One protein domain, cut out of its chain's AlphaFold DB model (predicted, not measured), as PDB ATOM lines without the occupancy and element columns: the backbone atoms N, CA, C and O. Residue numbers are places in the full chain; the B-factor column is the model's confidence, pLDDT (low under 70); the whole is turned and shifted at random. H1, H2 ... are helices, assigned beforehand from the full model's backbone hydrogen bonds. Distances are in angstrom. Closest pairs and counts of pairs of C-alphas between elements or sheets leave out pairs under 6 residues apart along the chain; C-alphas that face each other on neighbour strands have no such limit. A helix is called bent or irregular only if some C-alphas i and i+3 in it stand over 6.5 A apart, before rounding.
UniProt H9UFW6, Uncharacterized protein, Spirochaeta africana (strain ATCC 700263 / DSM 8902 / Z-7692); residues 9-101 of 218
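What this domain is: This is residues 9 to 101 of the 218 residues of an uncharacterized protein of Spirochaeta africana (strain ATCC 700263 / DSM 8902 / Z-7692) (UniProt H9UFW6). One long helix, H2, makes the longest axis; H3 folds back beside its later part as a helical hairpin, and H4 crosses H2 at a steep angle, packing on residues 27 to 38. Residues 9 to 25, which hold H1 and the first turns of H2, stick out as a free arm, and a long loop, residues 47 to 65, joins H2 to H3 at the other end. The printed part has 93 residues with four named helices, in the order H1, H2, H3, H4, and no named strand; the class is all helix. The whole is only just loose, close to extended, with a radius of gyration of the C-alphas of 18.0 A, and elongated, spanning 64 by 33 by 22 A.

Where its parts are: H2, the longest helix, takes residues 19 to 46 and is 41.9 A from first to last C-alpha, from (35.025, -18.563, 18.087) to (9.008, -32.073, 48.066). It is irregular: C-alphas 20 and 23 are 7.6 A apart. H1, residues 9 to 16, is 10.4 A long and begins at C-alpha 9, (42.532, -23.988, 5.127). H3, residues 66 to 79, is 20.3 A long. H4, residues 83 to 99, is 25.0 A long and ends at C-alpha 99, (5.826, -23.367, 33.262). H4 is neither bent nor irregular, but only just: C-alphas 84 and 87 are 6.5 A apart.

How they stand to each other: H2 touches H4 with its residues 27 to 38 alone; the closest C-alphas, those of Arg 31 and Gly 92, are 4.1 A apart. These two helices run the same way at a steep tilt of 53 degrees. H2 touches H3 with its residues 37 to 45 alone, the closest C-alphas being those of Leu 45 and Ile 67, 6.4 A apart. H2 and H3 form a helical hairpin, opposite ways at a shallow tilt of 11 degrees. H3 and H4, also a helical hairpin, only just touch, with 3 pairs of C-alphas within 8 A; the closest are those of Leu 78 and Gln 86, 6.6 A apart. They run opposite ways at a steep tilt of 42 degrees. H1 and H2 meet only through their link, and H1 is apart from H3 and H4. Every O i to N i+4 pair is within hydrogen-bond range in H1 and H3; in H2 22 of 24 are, in H4 11 of 13.

The domain as a whole: The C-alphas farthest apart, those of Glu 9 and Ala 64, are 64.6 A apart. Without residues 9 to 25, which stand free, the body spans 36 by 28 by 17 A. The printed part has no cut. The link from H2 to H3 is long, with 19 residues; those from H1 to H2 and from H3 to H4 are tight. The mean pLDDT of the printed part is 78.5, and residues 14 to 22 and 48 to 65 are under 70.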
ATOM      1  N   GLU A   9      42.978 -25.388   5.204       76.12
ATOM      2  CA  GLU A   9      42.532 -23.988   5.127       76.12
ATOM      3  C   GLU A   9      41.004 -23.901   5.186       76.12
ATOM      4  O   GLU A   9      40.463 -23.074   5.910       76.12
ATOM      5  N   LEU A  10      40.305 -24.818   4.508       73.06
ATOM      6  CA  LEU A  10      38.847 -24.963   4.591       73.06
ATOM      7  C   LEU A  10      38.368 -25.347   5.998       73.06
ATOM      8  O   LEU A  10      37.294 -24.919   6.415       73.06
ATOM      9  N   ALA A  11      39.136 -26.163   6.726       71.31
ATOM     10  CA  ALA A  11      38.832 -26.507   8.111       71.31
ATOM     11  C   ALA A  11      39.053 -25.311   9.050       71.31
ATOM     12  O   ALA A  11      38.185 -25.031   9.872       71.31
ATOM     13  N   LEU A  12      40.150 -24.568   8.880       71.88
ATOM     14  CA  LEU A  12      40.467 -23.387   9.687       71.88
ATOM     15  C   LEU A  12      39.461 -22.244   9.470       71.88
ATOM     16  O   LEU A  12      38.968 -21.680  10.443       71.88
ATOM     17  N   GLU A  13      39.059 -21.991   8.222       72.19
ATOM     18  CA  GLU A  13      38.031 -21.001   7.846       72.19
ATOM     19  C   GLU A  13      36.637 -21.381   8.396       72.19
ATOM     20  O   GLU A  13      35.827 -20.526   8.756       72.19
ATOM     21  N   ARG A  14      36.354 -22.687   8.544       65.00
ATOM     22  CA  ARG A  14      35.137 -23.184   9.213       65.00
ATOM     23  C   ARG A  14      35.203 -23.070  10.737       65.00
ATOM     24  O   ARG A  14      34.160 -22.882  11.354       65.00
ATOM     25  N   THR A  15      36.390 -23.157  11.340       61.41
ATOM     26  CA  THR A  15      36.576 -22.977  12.793       61.41
ATOM     27  C   THR A  15      36.683 -21.516  13.223       61.41
ATOM     28  O   THR A  15      36.405 -21.207  14.377       61.41
ATOM     29  N   GLU A  16      37.004 -20.600  12.310       59.19
ATOM     30  CA  GLU A  16      37.040 -19.156  12.584       59.19
ATOM     31  C   GLU A  16      35.651 -18.619  12.994       59.19
ATOM     32  O   GLU A  16      35.534 -17.783  13.886       59.19
ATOM     33  N   ASN A  17      34.579 -19.212  12.451       53.41
ATOM     34  CA  ASN A  17      33.191 -18.926  12.836       53.41
ATOM     35  C   ASN A  17      32.741 -19.602  14.152       53.41
ATOM     36  O   ASN A  17      31.682 -19.264  14.674       53.41
ATOM     37  N   VAL A  18      33.524 -20.534  14.711       54.88
ATOM     38  CA  VAL A  18      33.209 -21.235  15.977       54.88
ATOM     39  C   VAL A  18      33.635 -20.404  17.196       54.88
ATOM     40  O   VAL A  18      33.018 -20.500  18.254       54.88
ATOM     41  N   ALA A  19      34.615 -19.507  17.041       50.38
ATOM     42  CA  ALA A  19      35.025 -18.563  18.087       50.38
ATOM     43  C   ALA A  19      33.938 -17.519  18.431       50.38
ATOM     44  O   ALA A  19      33.985 -16.901  19.495       50.38
ATOM     45  N   SER A  20      32.937 -17.338  17.561       51.88
ATOM     46  CA  SER A  20      31.903 -16.308  17.698       51.88
ATOM     47  C   SER A  20      30.753 -16.663  18.656       51.88
ATOM     48  O   SER A  20      29.932 -15.790  18.931       51.88
ATOM     49  N   ASP A  21      30.669 -17.895  19.174       60.62
ATOM     50  CA  ASP A  21      29.514 -18.342  19.977       60.62
ATOM     51  C   ASP A  21      29.816 -18.614  21.457       60.62
ATOM     52  O   ASP A  21      28.927 -19.051  22.183       60.62
ATOM     53  N   SER A  22      31.015 -18.287  21.955       69.12
ATOM     54  CA  SER A  22      31.342 -18.454  23.384       69.12
ATOM     55  C   SER A  22      30.372 -17.692  24.292       69.12
ATOM     56  O   SER A  22      29.933 -18.232  25.296       69.12
ATOM     57  N   GLN A  23      29.977 -16.468  23.922       76.19
ATOM     58  CA  GLN A  23      29.013 -15.682  24.701       76.19
ATOM     59  C   GLN A  23      27.600 -16.279  24.665       76.19
ATOM     60  O   GLN A  23      26.904 -16.267  25.677       76.19
ATOM     61  N   LYS A  24      27.167 -16.835  23.524       80.50
ATOM     62  CA  LYS A  24      25.861 -17.507  23.428       80.50
ATOM     63  C   LYS A  24      25.854 -18.832  24.180       80.50
ATOM     64  O   LYS A  24      24.839 -19.173  24.779       80.50
ATOM     65  N   LEU A  25      26.977 -19.549  24.170       81.31
ATOM     66  CA  LEU A  25      27.167 -20.771  24.939       81.31
ATOM     67  C   LEU A  25      27.093 -20.471  26.439       81.31
ATOM     68  O   LEU A  25      26.274 -21.080  27.118       81.31
ATOM     69  N   THR A  26      27.828 -19.465  26.924       84.94
ATOM     70  CA  THR A  26      27.745 -19.013  28.322       84.94
ATOM     71  C   THR A  26      26.328 -18.565  28.681       84.94
ATOM     72  O   THR A  26      25.792 -18.978  29.704       84.94
ATOM     73  N   ALA A  27      25.655 -17.795  27.819       87.75
ATOM     74  CA  ALA A  27      24.272 -17.383  28.058       87.75
ATOM     75  C   ALA A  27      23.301 -18.571  28.147       87.75
ATOM     76  O   ALA A  27      22.433 -18.613  29.022       87.75
ATOM     77  N   HIS A  28      23.454 -19.556  27.261       90.19
ATOM     78  CA  HIS A  28      22.673 -20.785  27.303       90.19
ATOM     79  C   HIS A  28      22.955 -21.582  28.582       90.19
ATOM     80  O   HIS A  28      22.011 -22.001  29.247       90.19
ATOM     81  N   GLU A  29      24.221 -21.760  28.957       92.69
ATOM     82  CA  GLU A  29      24.624 -22.455  30.183       92.69
ATOM     83  C   GLU A  29      24.037 -21.795  31.429       92.69
ATOM     84  O   GLU A  29      23.425 -22.484  32.240       92.69
ATOM     85  N   ARG A  30      24.100 -20.464  31.537       94.38
ATOM     86  CA  ARG A  30      23.522 -19.740  32.677       94.38
ATOM     87  C   ARG A  30      22.015 -19.874  32.767       94.38
ATOM     88  O   ARG A  30      21.489 -20.101  33.855       94.38
ATOM     89  N   ARG A  31      21.313 -19.863  31.633       94.19
ATOM     90  CA  ARG A  31      19.888 -20.218  31.627       94.19
ATOM     91  C   ARG A  31      19.668 -21.651  32.104       94.19
ATOM     92  O   ARG A  31      18.784 -21.875  32.924       94.19
ATOM     93  N   GLN A  32      20.455 -22.625  31.643       95.81
ATOM     94  CA  GLN A  32      20.338 -24.012  32.115       95.81
ATOM     95  C   GLN A  32      20.610 -24.139  33.619       95.81
ATOM     96  O   GLN A  32      19.910 -24.888  34.300       95.81
ATOM     97  N   ASP A  33      21.562 -23.382  34.158       93.50
ATOM     98  CA  ASP A  33      21.841 -23.343  35.593       93.50
ATOM     99  C   ASP A  33      20.642 -22.813  36.382       93.50
ATOM    100  O   ASP A  33      20.264 -23.409  37.387       93.50
ATOM    101  N   GLY A  34      19.964 -21.778  35.877       94.25
ATOM    102  CA  GLY A  34      18.702 -21.293  36.440       94.25
ATOM    103  C   GLY A  34      17.619 -22.370  36.514       94.25
ATOM    104  O   GLY A  34      16.963 -22.535  37.545       94.25
ATOM    105  N   LYS A  35      17.476 -23.162  35.444       96.31
ATOM    106  CA  LYS A  35      16.519 -24.283  35.388       96.31
ATOM    107  C   LYS A  35      16.850 -25.361  36.415       96.31
ATOM    108  O   LYS A  35      15.968 -25.815  37.143       96.31
ATOM    109  N   ARG A  36      18.125 -25.758  36.492       95.44
ATOM    110  CA  ARG A  36      18.619 -26.754  37.459       95.44
ATOM    111  C   ARG A  36      18.437 -26.275  38.892       95.44
ATOM    112  O   ARG A  36      18.036 -27.057  39.748       95.44
ATOM    113  N   LEU A  37      18.699 -24.996  39.139       93.50
ATOM    114  CA  LEU A  37      18.569 -24.396  40.455       93.50
ATOM    115  C   LEU A  37      17.112 -24.422  40.938       93.50
ATOM    116  O   LEU A  37      16.862 -24.779  42.088       93.50
ATOM    117  N   LEU A  38      16.146 -24.135  40.059       93.88
ATOM    118  CA  LEU A  38      14.735 -24.271  40.423       93.88
ATOM    119  C   LEU A  38      14.317 -25.730  40.628       93.88
ATOM    120  O   LEU A  38      13.563 -26.020  41.554       93.88
ATOM    121  N   ALA A  39      14.810 -26.649  39.795       92.62
ATOM    122  CA  ALA A  39      14.532 -28.074  39.949       92.62
ATOM    123  C   ALA A  39      15.021 -28.600  41.311       92.62
ATOM    124  O   ALA A  39      14.262 -29.260  42.019       92.62
ATOM    125  N   TRP A  40      16.242 -28.233  41.713       91.69
ATOM    126  CA  TRP A  40      16.783 -28.519  43.046       91.69
ATOM    127  C   TRP A  40      15.903 -27.922  44.153       91.69
ATOM    128  O   TRP A  40      15.579 -28.605  45.125       91.69
ATOM    129  N   PHE A  41      15.453 -26.674  43.995       91.44
ATOM    130  CA  PHE A  41      14.578 -26.032  44.976       91.44
ATOM    131  C   PHE A  41      13.239 -26.772  45.116       91.44
ATOM    132  O   PHE A  41      12.800 -27.047  46.230       91.44
ATOM    133  N   TYR A  42      12.603 -27.169  44.011       90.44
ATOM    134  CA  TYR A  42      11.367 -27.955  44.053       90.44
ATOM    135  C   TYR A  42      11.559 -29.327  44.684       90.44
ATOM    136  O   TYR A  42      10.710 -29.740  45.471       90.44
ATOM    137  N   GLN A  43      12.664 -30.010  44.384       87.94
ATOM    138  CA  GLN A  43      12.999 -31.275  45.032       87.94
ATOM    139  C   GLN A  43      13.139 -31.100  46.547       87.94
ATOM    140  O   GLN A  43      12.511 -31.826  47.311       87.94
ATOM    141  N   THR A  44      13.852 -30.057  46.968       85.44
ATOM    142  CA  THR A  44      14.018 -29.694  48.380       85.44
ATOM    143  C   THR A  44      12.669 -29.458  49.072       85.44
ATOM    144  O   THR A  44      12.445 -29.914  50.192       85.44
ATOM    145  N   LEU A  45      11.730 -28.774  48.405       83.81
ATOM    146  CA  LEU A  45      10.381 -28.570  48.943       83.81
ATOM    147  C   LEU A  45       9.576 -29.875  49.037       83.81
ATOM    148  O   LEU A  45       8.845 -30.059  50.008       83.81
ATOM    149  N   MET A  46       9.701 -30.776  48.059       81.19
ATOM    150  CA  MET A  46       9.008 -32.073  48.066       81.19
ATOM    151  C   MET A  46       9.535 -33.017  49.154       81.19
ATOM    152  O   MET A  46       8.766 -33.788  49.719       81.19
ATOM    153  N   GLU A  47      10.824 -32.932  49.480       78.38
ATOM    154  CA  GLU A  47      11.470 -33.727  50.534       78.38
ATOM    155  C   GLU A  47      11.268 -33.141  51.947       78.38
ATOM    156  O   GLU A  47      11.672 -33.745  52.940       78.38
ATOM    157  N   GLY A  48      10.604 -31.983  52.062       67.88
ATOM    158  CA  GLY A  48      10.286 -31.343  53.341       67.88
ATOM    159  C   GLY A  48      11.417 -30.492  53.938       67.88
ATOM    160  O   GLY A  48      11.323 -30.086  55.097       67.88
ATOM    161  N   GLY A  49      12.474 -30.190  53.177       63.66
ATOM    162  CA  GLY A  49      13.585 -29.338  53.613       63.66
ATOM    163  C   GLY A  49      14.915 -29.661  52.929       63.66
ATOM    164  O   GLY A  49      14.990 -30.541  52.080       63.66
ATOM    165  N   LEU A  50      15.976 -28.929  53.302       56.66
ATOM    166  CA  LEU A  50      17.330 -29.095  52.742       56.66
ATOM    167  C   LEU A  50      17.858 -30.530  52.924       56.66
ATOM    168  O   LEU A  50      17.768 -31.053  54.045       56.66
ATOM    169  N   PRO A  51      18.478 -31.137  51.888       56.34
ATOM    170  CA  PRO A  51      19.099 -32.448  52.021       56.34
ATOM    171  C   PRO A  51      20.194 -32.404  53.091       56.34
ATOM    172  O   PRO A  51      20.828 -31.374  53.330       56.34
ATOM    173  N   ALA A  52      20.396 -33.528  53.783       53.72
ATOM    174  CA  ALA A  52      21.180 -33.570  55.018       53.72
ATOM    175  C   ALA A  52      22.622 -33.047  54.867       53.72
ATOM    176  O   ALA A  52      23.165 -32.518  55.840       53.72
ATOM    177  N   GLU A  53      23.186 -33.206  53.672       53.19
ATOM    178  CA  GLU A  53      24.527 -32.814  53.224       53.19
ATOM    179  C   GLU A  53      24.663 -31.333  52.839       53.19
ATOM    180  O   GLU A  53      25.729 -30.758  53.041       53.19
ATOM    181  N   ASP A  54      23.575 -30.695  52.403       52.44
ATOM    182  CA  ASP A  54      23.528 -29.263  52.078       52.44
ATOM    183  C   ASP A  54      23.155 -28.404  53.300       52.44
ATOM    184  O   ASP A  54      23.052 -27.179  53.212       52.44
ATOM    185  N   ARG A  55      22.937 -29.019  54.473       54.88
ATOM    186  CA  ARG A  55      22.675 -28.273  55.710       54.88
ATOM    187  C   ARG A  55      23.954 -27.546  56.140       54.88
ATOM    188  O   ARG A  55      24.936 -28.210  56.480       54.88
ATOM    189  N   PRO A  56      23.967 -26.204  56.202       53.75
ATOM    190  CA  PRO A  56      25.184 -25.471  56.513       53.75
ATOM    191  C   PRO A  56      25.687 -25.812  57.921       53.75
ATOM    192  O   PRO A  56      24.969 -25.639  58.911       53.75
ATOM    193  N   GLN A  57      26.950 -26.239  58.033       46.09
ATOM    194  CA  GLN A  57      27.632 -26.330  59.325       46.09
ATOM    195  C   GLN A  57      27.833 -24.911  59.878       46.09
ATOM    196  O   GLN A  57      28.766 -24.204  59.510       46.09
ATOM    197  N   GLY A  58      26.928 -24.478  60.759       48.94
ATOM    198  CA  GLY A  58      27.092 -23.262  61.563       48.94
ATOM    199  C   GLY A  58      26.473 -21.964  61.029       48.94
ATOM    200  O   GLY A  58      26.756 -20.913  61.598       48.94
ATOM    201  N   LEU A  59      25.599 -21.993  60.014       42.56
ATOM    202  CA  LEU A  59      25.004 -20.769  59.433       42.56
ATOM    203  C   LEU A  59      23.491 -20.601  59.631       42.56
ATOM    204  O   LEU A  59      22.879 -19.733  59.018       42.56
ATOM    205  N   LEU A  60      22.895 -21.337  60.571       46.19
ATOM    206  CA  LEU A  60      21.553 -21.045  61.075       46.19
ATOM    207  C   LEU A  60      21.587 -21.065  62.603       46.19
ATOM    208  O   LEU A  60      21.596 -22.123  63.224       46.19
ATOM    209  N   LYS A  61      21.589 -19.883  63.235       48.03
ATOM    210  CA  LYS A  61      21.367 -19.791  64.691       48.03
ATOM    211  C   LYS A  61      19.937 -20.218  65.081       48.03
ATOM    212  O   LYS A  61      19.726 -20.480  66.259       48.03
ATOM    213  N   LYS A  62      19.013 -20.350  64.108       41.12
ATOM    214  CA  LYS A  62      17.775 -21.167  64.113       41.12
ATOM    215  C   LYS A  62      17.313 -21.449  62.662       41.12
ATOM    216  O   LYS A  62      17.256 -20.491  61.899       41.12
ATOM    217  N   PRO A  63      16.929 -22.681  62.282       46.66
ATOM    218  CA  PRO A  63      15.918 -22.943  61.254       46.66
ATOM    219  C   PRO A  63      14.584 -23.231  61.952       46.66
ATOM    220  O   PRO A  63      14.531 -24.157  62.760       46.66
ATOM    221  N   ALA A  64      13.526 -22.460  61.692       47.84
ATOM    222  CA  ALA A  64      12.198 -22.843  62.180       47.84
ATOM    223  C   ALA A  64      11.497 -23.794  61.197       47.84
ATOM    224  O   ALA A  64      10.941 -24.785  61.648       47.84
ATOM    225  N   ASP A  65      11.633 -23.585  59.882       62.44
ATOM    226  CA  ASP A  65      10.908 -24.367  58.873       62.44
ATOM    227  C   ASP A  65      11.775 -24.681  57.639       62.44
ATOM    228  O   ASP A  65      12.537 -23.841  57.153       62.44
ATOM    229  N   GLY A  66      11.647 -25.898  57.092       72.62
ATOM    230  CA  GLY A  66      12.431 -26.370  55.937       72.62
ATOM    231  C   GLY A  66      12.267 -25.517  54.670       72.62
ATOM    232  O   GLY A  66      13.210 -25.383  53.890       72.62
ATOM    233  N   ILE A  67      11.105 -24.876  54.504       77.75
ATOM    234  CA  ILE A  67      10.792 -23.994  53.369       77.75
ATOM    235  C   ILE A  67      11.589 -22.685  53.441       77.75
ATOM    236  O   ILE A  67      12.146 -22.243  52.437       77.75
ATOM    237  N   GLU A  68      11.680 -22.063  54.620       81.88
ATOM    238  CA  GLU A  68      12.436 -20.815  54.800       81.88
ATOM    239  C   GLU A  68      13.928 -21.043  54.528       81.88
ATOM    240  O   GLU A  68      14.565 -20.262  53.817       81.88
ATOM    241  N   ALA A  69      14.463 -22.168  55.014       81.75
ATOM    242  CA  ALA A  69      15.844 -22.564  54.764       81.75
ATOM    243  C   ALA A  69      16.119 -22.787  53.265       81.75
ATOM    244  O   ALA A  69      17.103 -22.265  52.740       81.75
ATOM    245  N   ALA A  70      15.224 -23.485  52.556       85.62
ATOM    246  CA  ALA A  70      15.337 -23.686  51.112       85.62
ATOM    247  C   ALA A  70      15.324 -22.354  50.340       85.62
ATOM    248  O   ALA A  70      16.084 -22.175  49.387       85.62
ATOM    249  N   ARG A  71      14.481 -21.395  50.753       88.00
ATOM    250  CA  ARG A  71      14.390 -20.073  50.109       88.00
ATOM    251  C   ARG A  71      15.671 -19.266  50.288       88.00
ATOM    252  O   ARG A  71      16.144 -18.658  49.328       88.00
ATOM    253  N   LEU A  72      16.231 -19.265  51.496       87.06
ATOM    254  CA  LEU A  72      17.484 -18.571  51.778       87.06
ATOM    255  C   LEU A  72      18.643 -19.170  50.970       87.06
ATOM    256  O   LEU A  72      19.438 -18.428  50.397       87.06
ATOM    257  N   GLU A  73      18.715 -20.495  50.882       87.81
ATOM    258  CA  GLU A  73      19.746 -21.192  50.111       87.81
ATOM    259  C   GLU A  73      19.628 -20.898  48.605       87.81
ATOM    260  O   GLU A  73      20.625 -20.590  47.952       87.81
ATOM    261  N   LEU A  74      18.408 -20.869  48.055       89.75
ATOM    262  CA  LEU A  74      18.167 -20.445  46.671       89.75
ATOM    263  C   LEU A  74      18.702 -19.024  46.409       89.75
ATOM    264  O   LEU A  74      19.393 -18.788  45.416       89.75
ATOM    265  N   GLN A  75      18.442 -18.082  47.321       90.19
ATOM    266  CA  GLN A  75      18.968 -16.716  47.226       90.19
ATOM    267  C   GLN A  75      20.499 -16.665  47.297       90.19
ATOM    268  O   GLN A  75      21.118 -15.864  46.596       90.19
ATOM    269  N   GLN A  76      21.118 -17.493  48.141       89.88
ATOM    270  CA  GLN A  76      22.574 -17.564  48.257       89.88
ATOM    271  C   GLN A  76      23.207 -18.118  46.981       89.88
ATOM    272  O   GLN A  76      24.138 -17.506  46.462       89.88
ATOM    273  N   ARG A  77      22.661 -19.206  46.428       90.50
ATOM    274  CA  ARG A  77      23.128 -19.808  45.169       90.50
ATOM    275  C   ARG A  77      23.024 -18.842  43.991       90.50
ATOM    276  O   ARG A  77      23.939 -18.793  43.179       90.50
ATOM    277  N   LEU A  78      21.981 -18.010  43.927       89.31
ATOM    278  CA  LEU A  78      21.886 -16.944  42.919       89.31
ATOM    279  C   LEU A  78      23.005 -15.898  43.060       89.31
ATOM    280  O   LEU A  78      23.560 -15.465  42.056       89.31
ATOM    281  N   LYS A  79      23.377 -15.520  44.287       90.00
ATOM    282  CA  LYS A  79      24.438 -14.527  44.550       90.00
ATOM    283  C   LYS A  79      25.857 -15.038  44.289       90.00
ATOM    284  O   LYS A  79      26.784 -14.234  44.292       90.00
ATOM    285  N   GLN A  80      26.043 -16.345  44.092       91.25
ATOM    286  CA  GLN A  80      27.346 -16.919  43.735       91.25
ATOM    287  C   GLN A  80      27.738 -16.620  42.281       91.25
ATOM    288  O   GLN A  80      28.919 -16.694  41.948       91.25
ATOM    289  N   TYR A  81      26.772 -16.269  41.430       90.88
ATOM    290  CA  TYR A  81      27.036 -15.878  40.049       90.88
ATOM    291  C   TYR A  81      27.470 -14.405  39.962       90.88
ATOM    292  O   TYR A  81      26.961 -13.573  40.723       90.88
ATOM    293  N   PRO A  82      28.358 -14.055  39.015       90.81
ATOM    294  CA  PRO A  82      28.639 -12.668  38.644       90.81
ATOM    295  C   PRO A  82      27.362 -11.888  38.302       90.81
ATOM    296  O   PRO A  82      26.410 -12.455  37.767       90.81
ATOM    297  N   GLU A  83      27.320 -10.592  38.613       85.06
ATOM    298  CA  GLU A  83      26.122  -9.749  38.445       85.06
ATOM    299  C   GLU A  83      25.616  -9.706  36.990       85.06
ATOM    300  O   GLU A  83      24.409  -9.729  36.748       85.06
ATOM    301  N   ASP A  84      26.531  -9.741  36.023       82.75
ATOM    302  CA  ASP A  84      26.261  -9.811  34.585       82.75
ATOM    303  C   ASP A  84      25.710 -11.174  34.123       82.75
ATOM    304  O   ASP A  84      25.018 -11.251  33.106       82.75
ATOM    305  N   GLU A  85      25.935 -12.243  34.892       91.19
ATOM    306  CA  GLU A  85      25.408 -13.587  34.625       91.19
ATOM    307  C   GLU A  85      24.131 -13.902  35.423       91.19
ATOM    308  O   GLU A  85      23.311 -14.715  34.983       91.19
ATOM    309  N   GLN A  86      23.914 -13.242  36.567       89.94
ATOM    310  CA  GLN A  86      22.739 -13.445  37.425       89.94
ATOM    311  C   GLN A  86      21.424 -13.256  36.668       89.94
ATOM    312  O   GLN A  86      20.468 -13.996  36.907       89.94
ATOM    313  N   GLN A  87      21.375 -12.305  35.733       90.69
ATOM    314  CA  GLN A  87      20.189 -12.068  34.915       90.69
ATOM    315  C   GLN A  87      19.834 -13.291  34.057       90.69
ATOM    316  O   GLN A  87      18.675 -13.690  33.994       90.69
ATOM    317  N   LEU A  88      20.831 -13.938  33.452       92.69
ATOM    318  CA  LEU A  88      20.638 -15.121  32.611       92.69
ATOM    319  C   LEU A  88      20.201 -16.339  33.438       92.69
ATOM    320  O   LEU A  88      19.360 -17.126  33.001       92.69
ATOM    321  N   VAL A  89      20.726 -16.472  34.659       94.38
ATOM    322  CA  VAL A  89      20.283 -17.500  35.614       94.38
ATOM    323  C   VAL A  89      18.832 -17.250  36.039       94.38
ATOM    324  O   VAL A  89      18.018 -18.175  36.040       94.38
ATOM    325  N   ARG A  90      18.467 -15.996  36.331       92.12
ATOM    326  CA  ARG A  90      17.081 -15.609  36.644       92.12
ATOM    327  C   ARG A  90      16.128 -15.889  35.490       92.12
ATOM    328  O   ARG A  90      15.035 -16.381  35.738       92.12
ATOM    329  N   GLU A  91      16.531 -15.650  34.243       92.69
ATOM    330  CA  GLU A  91      15.722 -15.992  33.067       92.69
ATOM    331  C   GLU A  91      15.378 -17.486  33.026       92.69
ATOM    332  O   GLU A  91      14.208 -17.846  32.899       92.69
ATOM    333  N   GLY A  92      16.377 -18.355  33.200       94.94
ATOM    334  CA  GLY A  92      16.169 -19.804  33.215       94.94
ATOM    335  C   GLY A  92      15.280 -20.279  34.366       94.94
ATOM    336  O   GLY A  92      14.423 -21.143  34.176       94.94
ATOM    337  N   LEU A  93      15.446 -19.681  35.546       94.88
ATOM    338  CA  LEU A  93      14.592 -19.936  36.704       94.88
ATOM    339  C   LEU A  93      13.145 -19.520  36.405       94.88
ATOM    340  O   LEU A  93      12.226 -20.321  36.561       94.88
ATOM    341  N   THR A  94      12.945 -18.301  35.907       94.75
ATOM    342  CA  THR A  94      11.632 -17.763  35.537       94.75
ATOM    343  C   THR A  94      10.940 -18.617  34.476       94.75
ATOM    344  O   THR A  94       9.737 -18.841  34.573       94.75
ATOM    345  N   GLU A  95      11.665 -19.157  33.490       95.12
ATOM    346  CA  GLU A  95      11.089 -20.068  32.490       95.12
ATOM    347  C   GLU A  95      10.423 -21.296  33.126       95.12
ATOM    348  O   GLU A  95       9.276 -21.612  32.802       95.12
ATOM    349  N   VAL A  96      11.117 -21.976  34.045       95.69
ATOM    350  CA  VAL A  96      10.586 -23.183  34.703       95.69
ATOM    351  C   VAL A  96       9.488 -22.815  35.696       95.69
ATOM    352  O   VAL A  96       8.472 -23.502  35.773       95.69
ATOM    353  N   LEU A  97       9.648 -21.696  36.402       95.25
ATOM    354  CA  LEU A  97       8.671 -21.198  37.363       95.25
ATOM    355  C   LEU A  97       7.332 -20.904  36.678       95.25
ATOM    356  O   LEU A  97       6.288 -21.393  37.108       95.25
ATOM    357  N   LEU A  98       7.363 -20.170  35.564       96.38
ATOM    358  CA  LEU A  98       6.169 -19.844  34.786       96.38
ATOM    359  C   LEU A  98       5.558 -21.068  34.098       96.38
ATOM    360  O   LEU A  98       4.363 -21.046  33.810       96.38
ATOM    361  N   ALA A  99       6.341 -22.110  33.807       95.38
ATOM    362  CA  ALA A  99       5.826 -23.367  33.262       95.38
ATOM    363  C   ALA A  99       4.996 -24.162  34.285       95.38
ATOM    364  O   ALA A  99       4.180 -24.989  33.888       95.38
ATOM    365  N   GLY A 100       5.163 -23.894  35.586       92.75
ATOM    366  CA  GLY A 100       4.342 -24.479  36.648       92.75
ATOM    367  C   GLY A 100       2.941 -23.865  36.780       92.75
ATOM    368  O   GLY A 100       2.106 -24.421  37.489       92.75
ATOM    369  N   ILE A 101       2.660 -22.744  36.105       96.62
ATOM    370  CA  ILE A 101       1.363 -22.054  36.152       96.62
ATOM    371  C   ILE A 101       0.572 -22.426  34.899       96.62
ATOM    372  O   ILE A 101       0.768 -21.857  33.825       96.62
TER     373      ILE A 101